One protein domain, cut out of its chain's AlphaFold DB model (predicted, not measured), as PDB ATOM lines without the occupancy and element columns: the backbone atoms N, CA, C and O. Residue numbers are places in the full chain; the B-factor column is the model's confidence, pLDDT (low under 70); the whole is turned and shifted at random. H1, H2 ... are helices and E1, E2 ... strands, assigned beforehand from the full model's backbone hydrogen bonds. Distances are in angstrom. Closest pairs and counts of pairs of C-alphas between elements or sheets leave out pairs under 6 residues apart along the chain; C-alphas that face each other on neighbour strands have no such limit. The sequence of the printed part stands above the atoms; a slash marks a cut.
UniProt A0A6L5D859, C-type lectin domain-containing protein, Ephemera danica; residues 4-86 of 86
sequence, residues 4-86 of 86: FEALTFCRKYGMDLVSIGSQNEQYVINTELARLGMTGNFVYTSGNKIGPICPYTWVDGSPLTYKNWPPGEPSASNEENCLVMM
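AT A GLANCE: This is residues 4 to 86 of the 86 residues of the protein "C-type lectin domain-containing protein" of Ephemera danica (UniProt A0A6L5D859). Little regular structure: a small hairpin of two antiparallel strands, E1 and E2, sits in the middle, with helices H1 and H2 on different sides of it and a long loop, residues 49 to 81, making much of the rest. The printed part has 83 residues, 31 of them in named elements, in the order H1, H2, E1, E2; the class is mixed. It is compact, with a radius of gyration of the C-alphas of 13.0 A and spans of 38 by 34 by 21 A.

IN THESE COORDINATES: H1, residues 4 to 11, begins at C-alpha 4 (92.089, 16.788, 17.474). H2, residues 23 to 35, is 18.4 A long. E1 is residues 43 to 48, 13.3 A, and E2 is residues 82 to 85, ending at C-alpha 85 (76.082, 17.658, 17.630).

HOW THE PARTS SIT: E1 and E2 are antiparallel at 139 degrees, with N 45 and O 83 2.9 A apart, within hydrogen-bond range. The closest C-alphas of H1 and E1, Leu 7 and Ser 46, are 7.4 A apart. H1 and H2 are apart. In both helices every O i to N i+4 pair is within hydrogen-bond range.

THE WHOLE: The C-alphas farthest apart, Arg 35 and Pro 52, are 38.1 A apart. The printed part has no cut. The links H1 to H2 and E1 to E2 are long. Residues 52 to 54 and 76 to 79 have pLDDT under 70.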
ATOM      1  N   PHE A   4      90.931  17.664  17.672       94.75
ATOM      2  CA  PHE A   4      92.089  16.788  17.474       94.75
ATOM      3  C   PHE A   4      92.412  15.943  18.711       94.75
ATOM      4  O   PHE A   4      92.765  14.772  18.575       94.75
ATOM      5  N   GLU A   5      92.279  16.506  19.916       96.75
ATOM      6  CA  GLU A   5      92.454  15.756  21.165       96.75
ATOM      7  C   GLU A   5      91.390  14.660  21.309       96.75
ATOM      8  O   GLU A   5      91.733  13.530  21.654       96.75
ATOM      9  N   ALA A   6      90.128  14.966  20.988       96.44
ATOM     10  CA  ALA A   6      89.021  14.012  21.032       96.44
ATOM     11  C   ALA A   6      89.213  12.864  20.027       96.44
ATOM     12  O   ALA A   6      89.118  11.693  20.390       96.44
ATOM     13  N   LEU A   7      89.579  13.191  18.784       96.56
ATOM     14  CA  LEU A   7      89.896  12.197  17.759       96.56
ATOM     15  C   LEU A   7      91.077  11.314  18.173       96.56
ATOM     16  O   LEU A   7      91.018  10.090  18.063       96.56
ATOM     17  N   THR A   8      92.143  11.927  18.688       97.19
ATOM     18  CA  THR A   8      93.320  11.196  19.176       97.19
ATOM     19  C   THR A   8      92.952  10.271  20.332       97.19
ATOM     20  O   THR A   8      93.468   9.159  20.412       97.19
ATOM     21  N   PHE A   9      92.053  10.702  21.220       97.25
ATOM     22  CA  PHE A   9      91.558   9.871  22.309       97.25
ATOM     23  C   PHE A   9      90.832   8.624  21.787       97.25
ATOM     24  O   PHE A   9      91.198   7.523  22.189       97.25
ATOM     25  N   CYS A  10      89.889   8.761  20.849       96.94
ATOM     26  CA  CYS A  10      89.207   7.615  20.231       96.94
ATOM     27  C   CYS A  10      90.197   6.660  19.541       96.94
ATOM     28  O   CYS A  10      90.137   5.444  19.743       96.94
ATOM     29  N   ARG A  11      91.177   7.212  18.811       97.44
ATOM     30  CA  ARG A  11      92.181   6.429  18.069       97.44
ATOM     31  C   ARG A  11      93.095   5.601  18.957       97.44
ATOM     32  O   ARG A  11      93.517   4.525  18.544       97.44
ATOM     33  N   LYS A  12      93.349   6.034  20.197       98.00
ATOM     34  CA  LYS A  12      94.081   5.220  21.188       98.00
ATOM     35  C   LYS A  12      93.385   3.892  21.500       98.00
ATOM     36  O   LYS A  12      94.056   2.959  21.925       98.00
ATOM     37  N   TYR A  13      92.078   3.801  21.268       97.38
ATOM     38  CA  TYR A  13      91.277   2.592  21.453       97.38
ATOM     39  C   TYR A  13      90.911   1.904  20.128       97.38
ATOM     40  O   TYR A  13      90.037   1.044  20.111       97.38
ATOM     41  N   GLY A  14      91.563   2.268  19.017       96.88
ATOM     42  CA  GLY A  14      91.282   1.688  17.699       96.88
ATOM     43  C   GLY A  14      89.954   2.142  17.088       96.88
ATOM     44  O   GLY A  14      89.406   1.438  16.246       96.88
ATOM     45  N   MET A  15      89.430   3.292  17.520       96.75
ATOM     46  CA  MET A  15      88.176   3.877  17.037       96.75
ATOM     47  C   MET A  15      88.402   5.291  16.492       96.75
ATOM     48  O   MET A  15      89.427   5.912  16.753       96.75
ATOM     49  N   ASP A  16      87.410   5.840  15.800       96.94
ATOM     50  CA  ASP A  16      87.348   7.256  15.433       96.94
ATOM     51  C   ASP A  16      86.172   7.948  16.144       96.94
ATOM     52  O   ASP A  16      85.348   7.299  16.793       96.94
ATOM     53  N   LEU A  17      86.101   9.280  16.043       97.00
ATOM     54  CA  LEU A  17      84.881  10.006  16.408       97.00
ATOM     55  C   LEU A  17      83.710   9.555  15.523       97.00
ATOM     56  O   LEU A  17      83.894   9.136  14.380       97.00
ATOM     57  N   VAL A  18      82.493   9.687  16.043       95.88
ATOM     58  CA  VAL A  18      81.288   9.195  15.367       95.88
ATOM     59  C   VAL A  18      81.026   9.929  14.049       95.88
ATOM     60  O   VAL A  18      81.082  11.159  13.993       95.88
ATOM     61  N   SER A  19      80.748   9.168  12.992       96.25
ATOM     62  CA  SER A  19      80.129   9.646  11.751       96.25
ATOM     63  C   SER A  19      78.623   9.421  11.820       96.25
ATOM     64  O   SER A  19      78.187   8.478  12.465       96.25
ATOM     65  N   ILE A  20      77.822  10.253  11.155       96.44
ATOM     66  CA  ILE A  20      76.357  10.133  11.186       96.44
ATOM     67  C   ILE A  20      75.825  10.109   9.755       96.44
ATOM     68  O   ILE A  20      75.773  11.132   9.076       96.44
ATOM     69  N   GLY A  21      75.420   8.934   9.291       96.00
ATOM     70  CA  GLY A  21      74.906   8.706   7.944       96.00
ATOM     71  C   GLY A  21      73.383   8.762   7.828       96.00
ATOM     72  O   GLY A  21      72.862   8.735   6.714       96.00
ATOM     73  N   SER A  22      72.641   8.818   8.941       96.81
ATOM     74  CA  SER A  22      71.174   8.813   8.902       96.81
ATOM     75  C   SER A  22      70.509   9.438  10.129       96.81
ATOM     76  O   SER A  22      71.085   9.514  11.212       96.81
ATOM     77  N   GLN A  23      69.230   9.794   9.976       96.38
ATOM     78  CA  GLN A  23      68.391  10.255  11.084       96.38
ATOM     79  C   GLN A  23      68.238   9.199  12.186       96.38
ATOM     80  O   GLN A  23      68.217   9.543  13.366       96.38
ATOM     81  N   ASN A  24      68.146   7.917  11.816       97.62
ATOM     82  CA  ASN A  24      68.032   6.833  12.789       97.62
ATOM     83  C   ASN A  24      69.306   6.701  13.633       97.62
ATOM     84  O   ASN A  24      69.229   6.546  14.847       97.62
ATOM     85  N   GLU A  25      70.474   6.808  13.003       96.44
ATOM     86  CA  GLU A  25      71.756   6.804  13.708       96.44
ATOM     87  C   GLU A  25      71.864   7.981  14.683       96.44
ATOM     88  O   GLU A  25      72.177   7.775  15.854       96.44
ATOM     89  N   GLN A  26      71.497   9.195  14.253       95.62
ATOM     90  CA  GLN A  26      71.485  10.349  15.152       95.62
ATOM     91  C   GLN A  26      70.518  10.167  16.327       95.62
ATOM     92  O   GLN A  26      70.850  10.512  17.459       95.62
ATOM     93  N   TYR A  27      69.336   9.599  16.082       95.56
ATOM     94  CA  TYR A  27      68.359   9.317  17.133       95.56
ATOM     95  C   TYR A  27      68.905   8.346  18.190       95.56
ATOM     96  O   TYR A  27      68.738   8.583  19.390       95.56
ATOM     97  N   VAL A  28      69.588   7.280  17.762       96.38
ATOM     98  CA  VAL A  28      70.213   6.312  18.675       96.38
ATOM     99  C   VAL A  28      71.303   6.988  19.507       96.38
ATOM    100  O   VAL A  28      71.305   6.847  20.729       96.38
ATOM    101  N   ILE A  29      72.177   7.781  18.880       95.12
ATOM    102  CA  ILE A  29      73.243   8.507  19.588       95.12
ATOM    103  C   ILE A  29      72.648   9.480  20.614       95.12
ATOM    104  O   ILE A  29      73.056   9.466  21.773       95.12
ATOM    105  N   ASN A  30      71.646  10.274  20.229       94.88
ATOM    106  CA  ASN A  30      70.990  11.227  21.130       94.88
ATOM    107  C   ASN A  30      70.312  10.529  22.316       94.88
ATOM    108  O   ASN A  30      70.347  11.036  23.437       94.88
ATOM    109  N   THR A  31      69.731   9.350  22.090       95.88
ATOM    110  CA  THR A  31      69.129   8.538  23.156       95.88
ATOM    111  C   THR A  31      70.183   8.073  24.163       95.88
ATOM    112  O   THR A  31      69.974   8.180  25.372       95.88
ATOM    113  N   GLU A  32      71.344   7.617  23.688       95.50
ATOM    114  CA  GLU A  32      72.447   7.218  24.567       95.50
ATOM    115  C   GLU A  32      73.066   8.411  25.306       95.50
ATOM    116  O   GLU A  32      73.306   8.323  26.511       95.50
ATOM    117  N   LEU A  33      73.254   9.553  24.639       94.81
ATOM    118  CA  LEU A  33      73.716  10.787  25.286       94.81
ATOM    119  C   LEU A  33      72.749  11.234  26.388       94.81
ATOM    120  O   LEU A  33      73.187  11.585  27.486       94.81
ATOM    121  N   ALA A  34      71.438  11.154  26.146       95.62
ATOM    122  CA  ALA A  34      70.435  11.461  27.158       95.62
ATOM    123  C   ALA A  34      70.510  10.503  28.356       95.62
ATOM    124  O   ALA A  34      70.451  10.944  29.504       95.62
ATOM    125  N   ARG A  35      70.716   9.202  28.110       96.75
ATOM    126  CA  ARG A  35      70.907   8.195  29.167       96.75
ATOM    127  C   ARG A  35      72.153   8.461  30.016       96.75
ATOM    128  O   ARG A  35      72.148   8.169  31.208       96.75
ATOM    129  N   LEU A  36      73.194   9.038  29.419       95.69
ATOM    130  CA  LEU A  36      74.422   9.463  30.098       95.69
ATOM    131  C   LEU A  36      74.298  10.833  30.792       95.69
ATOM    132  O   LEU A  36      75.270  11.302  31.380       95.69
ATOM    133  N   GLY A  37      73.131  11.489  30.737       95.75
ATOM    134  CA  GLY A  37      72.928  12.824  31.307       95.75
ATOM    135  C   GLY A  37      73.630  13.938  30.526       95.75
ATOM    136  O   GLY A  37      73.920  14.993  31.084       95.75
ATOM    137  N   MET A  38      73.926  13.707  29.244       93.12
ATOM    138  CA  MET A  38      74.630  14.641  28.361       93.12
ATOM    139  C   MET A  38      73.693  15.438  27.445       93.12
ATOM    140  O   MET A  38      74.166  16.105  26.527       93.12
ATOM    141  N   THR A  39      72.379  15.376  27.669       91.19
ATOM    142  CA  THR A  39      71.385  16.124  26.887       91.19
ATOM    143  C   THR A  39      71.742  17.610  26.819       91.19
ATOM    144  O   THR A  39      71.891  18.254  27.856       91.19
ATOM    145  N   GLY A  40      71.837  18.162  25.606       85.56
ATOM    146  CA  GLY A  40      72.122  19.581  25.384       85.56
ATOM    147  C   GLY A  40      73.605  19.960  25.438       85.56
ATOM    148  O   GLY A  40      73.933  21.130  25.237       85.56
ATOM    149  N   ASN A  41      74.510  19.006  25.678       89.81
ATOM    150  CA  ASN A  41      75.945  19.245  25.558       89.81
ATOM    151  C   ASN A  41      76.382  19.181  24.094       89.81
ATOM    152  O   ASN A  41      75.969  18.296  23.352       89.81
ATOM    153  N   PHE A  42      77.314  20.052  23.707       89.25
ATOM    154  CA  PHE A  42      77.995  19.921  22.424       89.25
ATOM    155  C   PHE A  42      78.984  18.751  22.451       89.25
ATOM    156  O   PHE A  42      79.870  18.691  23.307       89.25
ATOM    157  N   VAL A  43      78.859  17.846  21.483       93.00
ATOM    158  CA  VAL A  43      79.723  16.669  21.327       93.00
ATOM    159  C   VAL A  43      80.382  16.701  19.952       93.00
ATOM    160  O   VAL A  43      79.704  16.867  18.941       93.00
ATOM    161  N   TYR A  44      81.707  16.541  19.897       95.19
ATOM    162  CA  TYR A  44      82.427  16.454  18.625       95.19
ATOM    163  C   TYR A  44      82.069  15.179  17.855       95.19
ATOM    164  O   TYR A  44      82.041  14.084  18.414       95.19
ATOM    165  N   THR A  45      81.880  15.330  16.547       95.94
ATOM    166  CA  THR A  45      81.750  14.229  15.580       95.94
ATOM    167  C   THR A  45      83.035  14.113  14.755       95.94
ATOM    168  O   THR A  45      83.912  14.970  14.855       95.94
ATOM    169  N   SER A  46      83.183  13.096  13.905       95.88
ATOM    170  CA  SER A  46      84.330  13.014  12.982       95.88
ATOM    171  C   SER A  46      84.241  13.976  11.791       95.88
ATOM    172  O   SER A  46      85.160  14.062  10.974       95.88
ATOM    173  N   GLY A  47      83.141  14.711  11.673       94.31
ATOM    174  CA  GLY A  47      82.897  15.596  10.554       94.31
ATOM    175  C   GLY A  47      83.795  16.828  10.610       94.31
ATOM    176  O   GLY A  47      83.909  17.474  11.651       94.31
ATOM    177  N   ASN A  48      84.448  17.164   9.501       92.31
ATOM    178  CA  ASN A  48      85.365  18.299   9.445       92.31
ATOM    179  C   ASN A  48      85.516  18.861   8.020       92.31
ATOM    180  O   ASN A  48      85.204  18.183   7.045       92.31
ATOM    181  N   LYS A  49      85.997  20.103   7.920       88.88
ATOM    182  CA  LYS A  49      86.428  20.769   6.677       88.88
ATOM    183  C   LYS A  49      87.910  21.174   6.752       88.88
ATOM    184  O   LYS A  49      88.287  22.288   6.401       88.88
ATOM    185  N   ILE A  50      88.759  20.296   7.292       81.62
ATOM    186  CA  ILE A  50      90.191  20.571   7.487       81.62
ATOM    187  C   ILE A  50      90.949  20.182   6.213       81.62
ATOM    188  O   ILE A  50      91.106  19.004   5.907       81.62
ATOM    189  N   GLY A  51      91.447  21.177   5.476       71.44
ATOM    190  CA  GLY A  51      92.247  20.974   4.265       71.44
ATOM    191  C   GLY A  51      91.731  21.774   3.064       71.44
ATOM    192  O   GLY A  51      90.838  22.602   3.212       71.44
ATOM    193  N   PRO A  52      92.279  21.545   1.856       64.88
ATOM    194  CA  PRO A  52      91.904  22.288   0.647       64.88
ATOM    195  C   PRO A  52      90.521  21.900   0.082       64.88
ATOM    196  O   PRO A  52      90.116  22.410  -0.960       64.88
ATOM    197  N   ILE A  53      89.818  20.962   0.721       59.56
ATOM    198  CA  ILE A  53      88.573  20.358   0.243       59.56
ATOM    199  C   ILE A  53      87.384  21.148   0.812       59.56
ATOM    200  O   ILE A  53      87.241  21.280   2.023       59.56
ATOM    201  N   CYS A  54      86.539  21.687  -0.072       69.50
ATOM    202  CA  CYS A  54      85.436  22.581   0.300       69.50
ATOM    203  C   CYS A  54      84.122  21.933   0.798       69.50
ATOM    204  O   CYS A  54      83.318  22.680   1.356       69.50
ATOM    205  N   PRO A  55      83.829  20.623   0.660       85.50
ATOM    206  CA  PRO A  55      82.753  20.021   1.455       85.50
ATOM    207  C   PRO A  55      83.255  19.455   2.790       85.50
ATOM    208  O   PRO A  55      84.353  18.915   2.870       85.50
ATOM    209  N   TYR A  56      82.397  19.502   3.816       89.38
ATOM    210  CA  TYR A  56      82.589  18.698   5.025       89.38
ATOM    211  C   TYR A  56      82.654  17.205   4.669       89.38
ATOM    212  O   TYR A  56      81.825  16.699   3.905       89.38
ATOM    213  N   THR A  57      83.607  16.504   5.271       92.50
ATOM    214  CA  THR A  57      83.811  15.056   5.139       92.50
ATOM    215  C   THR A  57      83.976  14.414   6.508       92.50
ATOM    216  O   THR A  57      84.375  15.071   7.474       92.50
ATOM    217  N   TRP A  58      83.702  13.119   6.592       94.75
ATOM    218  CA  TRP A  58      84.046  12.305   7.752       94.75
ATOM    219  C   TRP A  58      85.540  11.931   7.720       94.75
ATOM    220  O   TRP A  58      86.175  11.971   6.664       94.75
ATOM    221  N   VAL A  59      86.134  11.584   8.869       94.56
ATOM    222  CA  VAL A  59      87.573  11.227   8.939       94.56
ATOM    223  C   VAL A  59      87.942   9.965   8.158       94.56
ATOM    224  O   VAL A  59      89.113   9.788   7.831       94.56
ATOM    225  N   ASP A  60      86.964   9.113   7.846       91.50
ATOM    226  CA  ASP A  60      87.128   7.925   7.002       91.50
ATOM    227  C   ASP A  60      87.137   8.255   5.492       91.50
ATOM    228  O   ASP A  60      87.313   7.370   4.656       91.50
ATOM    229  N   GLY A  61      86.965   9.534   5.137       90.38
ATOM    230  CA  GLY A  61      86.917  10.028   3.763       90.38
ATOM    231  C   GLY A  61      85.532   9.968   3.119       90.38
ATOM    232  O   GLY A  61      85.377  10.410   1.979       90.38
ATOM    233  N   SER A  62      84.516   9.458   3.817       91.94
ATOM    234  CA  SER A  62      83.155   9.429   3.291       91.94
ATOM    235  C   SER A  62      82.523  10.835   3.274       91.94
ATOM    236  O   SER A  62      82.828  11.693   4.117       91.94
ATOM    237  N   PRO A  63      81.658  11.130   2.286       91.75
ATOM    238  CA  PRO A  63      81.037  12.444   2.161       91.75
ATOM    239  C   PRO A  63      79.944  12.665   3.212       91.75
ATOM    240  O   PRO A  63      79.223  11.741   3.593       91.75
ATOM    241  N   LEU A  64      79.741  13.924   3.608       92.06
ATOM    242  CA  LEU A  64      78.619  14.308   4.463       92.06
ATOM    243  C   LEU A  64      77.292  14.322   3.676       92.06
ATOM    244  O   LEU A  64      76.899  15.340   3.094       92.06
ATOM    245  N   THR A  65      76.598  13.185   3.650       93.44
ATOM    246  CA  THR A  65      75.309  13.008   2.953       93.44
ATOM    247  C   THR A  65      74.106  13.353   3.826       93.44
ATOM    248  O   THR A  65      73.145  13.947   3.336       93.44
ATOM    249  N   TYR A  66      74.170  13.028   5.116       94.75
ATOM    250  CA  TYR A  66      73.152  13.369   6.101       94.75
ATOM    251  C   TYR A  66      73.516  14.656   6.845       94.75
ATOM    252  O   TYR A  66      74.672  14.888   7.194       94.75
ATOM    253  N   LYS A  67      72.518  15.517   7.051       91.25
ATOM    254  CA  LYS A  67      72.669  16.846   7.648       91.25
ATOM    255  C   LYS A  67      71.487  17.104   8.573       91.25
ATOM    256  O   LYS A  67      70.343  16.946   8.154       91.25
ATOM    257  N   ASN A  68      71.771  17.542   9.793       91.81
ATOM    258  CA  ASN A  68      70.766  17.976  10.762       91.81
ATOM    259  C   ASN A  68      71.206  19.298  11.392       91.81
ATOM    260  O   ASN A  68      71.534  19.380  12.574       91.81
ATOM    261  N   TRP A  69      71.322  20.313  10.541       90.12
ATOM    262  CA  TRP A  69      71.795  21.624  10.951       90.12
ATOM    263  C   TRP A  69      70.712  22.379  11.716       90.12
ATOM    264  O   TRP A  69      69.570  22.427  11.245       90.12
ATOM    265  N   PRO A  70      71.045  23.013  12.852       86.56
ATOM    266  CA  PRO A  70      70.152  24.000  13.431       86.56
ATOM    267  C   PRO A  70      70.004  25.202  12.478       86.56
ATOM    268  O   PRO A  70      70.845  25.417  11.596       86.56
ATOM    269  N   PRO A  71      68.935  26.003  12.621       87.12
ATOM    270  CA  PRO A  71      68.747  27.195  11.803       87.12
ATOM    271  C   PRO A  71      69.977  28.115  11.848       87.12
ATOM    272  O   PRO A  71      70.404  28.520  12.924       87.12
ATOM    273  N   GLY A  72      70.516  28.459  10.675       82.81
ATOM    274  CA  GLY A  72      71.713  29.300  10.547       82.81
ATOM    275  C   GLY A  72      73.026  28.536  10.348       82.81
ATOM    276  O   GLY A  72      74.018  29.172  10.003       82.81
ATOM    277  N   GLU A  73      73.024  27.204  10.476       84.81
ATOM    278  CA  GLU A  73      74.207  26.364  10.260       84.81
ATOM    279  C   GLU A  73      74.198  25.628   8.899       84.81
ATOM    280  O   GLU A  73      73.129  25.291   8.375       84.81
ATOM    281  N   PRO A  74      75.378  25.325   8.320       81.12
ATOM    282  CA  PRO A  74      76.701  25.761   8.767       81.12
ATOM    283  C   PRO A  74      76.894  27.269   8.552       81.12
ATOM    284  O   PRO A  74      76.525  27.798   7.498       81.12
ATOM    285  N   SER A  75      77.488  27.955   9.528       75.69
ATOM    286  CA  SER A  75      77.803  29.375   9.399       75.69
ATOM    287  C   SER A  75      78.804  29.609   8.256       75.69
ATOM    288  O   SER A  75      79.662  28.777   7.946       75.69
ATOM    289  N   ALA A  76      78.728  30.773   7.602       67.19
ATOM    290  CA  ALA A  76      79.687  31.155   6.558       67.19
ATOM    291  C   ALA A  76      81.096  31.454   7.114       67.19
ATOM    292  O   ALA A  76      81.993  31.834   6.359       67.19
ATOM    293  N   SER A  77      81.296  31.322   8.429       65.25
ATOM    294  CA  SER A  77      82.585  31.565   9.057       65.25
ATOM    295  C   SER A  77      83.591  30.468   8.681       65.25
ATOM    296  O   SER A  77      83.297  29.267   8.608       65.25
ATOM    297  N   ASN A  78      84.833  30.884   8.449       61.19
ATOM    298  CA  ASN A  78      85.950  29.964   8.219       61.19
ATOM    299  C   ASN A  78      86.550  29.425   9.530       61.19
ATOM    300  O   ASN A  78      87.564  28.728   9.508       61.19
ATOM    301  N   GLU A  79      85.932  29.739  10.669       65.56
ATOM    302  CA  GLU A  79      86.441  29.398  11.997       65.56
ATOM    303  C   GLU A  79      85.887  28.049  12.498       65.56
ATOM    304  O   GLU A  79      86.550  27.353  13.267       65.56
ATOM    305  N   GLU A  80      84.744  27.589  11.975       71.62
ATOM    306  CA  GLU A  80      84.061  26.366  12.430       71.62
ATOM    307  C   GLU A  80      84.369  25.144  11.553       71.62
ATOM    308  O   GLU A  80      83.530  24.607  10.824       71.62
ATOM    309  N   ASN A  81      85.622  24.690  11.601       86.94
ATOM    310  CA  ASN A  81      86.097  23.600  10.743       86.94
ATOM    311  C   ASN A  81      85.739  22.185  11.236       86.94
ATOM    312  O   ASN A  81      85.998  21.220  10.522       86.94
ATOM    313  N   CYS A  82      85.169  22.045  12.433       91.38
ATOM    314  CA  CYS A  82      84.918  20.762  13.097       91.38
ATOM    315  C   CYS A  82      83.449  20.662  13.514       91.38
ATOM    316  O   CYS A  82      82.940  21.565  14.173       91.38
ATOM    317  N   LEU A  83      82.779  19.569  13.158       92.81
ATOM    318  CA  LEU A  83      81.347  19.402  13.374       92.81
ATOM    319  C   LEU A  83      81.034  18.904  14.784       92.81
ATOM    320  O   LEU A  83      81.634  17.943  15.277       92.81
ATOM    321  N   VAL A  84      80.036  19.533  15.395       92.25
ATOM    322  CA  VAL A  84      79.464  19.147  16.686       92.25
ATOM    323  C   VAL A  84      77.997  18.765  16.525       92.25
ATOM    324  O   VAL A  84      77.325  19.212  15.596       92.25
ATOM    325  N   MET A  85      77.502  17.954  17.451       89.69
ATOM    326  CA  MET A  85      76.082  17.658  17.630       89.69
ATOM    327  C   MET A  85      75.624  18.057  19.037       89.69
ATOM    328  O   MET A  85      76.462  18.205  19.929       89.69
ATOM    329  N   MET A  86      74.310  18.232  19.206       80.19
ATOM    330  CA  MET A  86      73.620  18.587  20.455       80.19
ATOM    331  C   MET A  86      72.501  17.585  20.751       80.19
ATOM    332  O   MET A  86      71.887  17.098  19.768       80.19
TER     333      MET A  86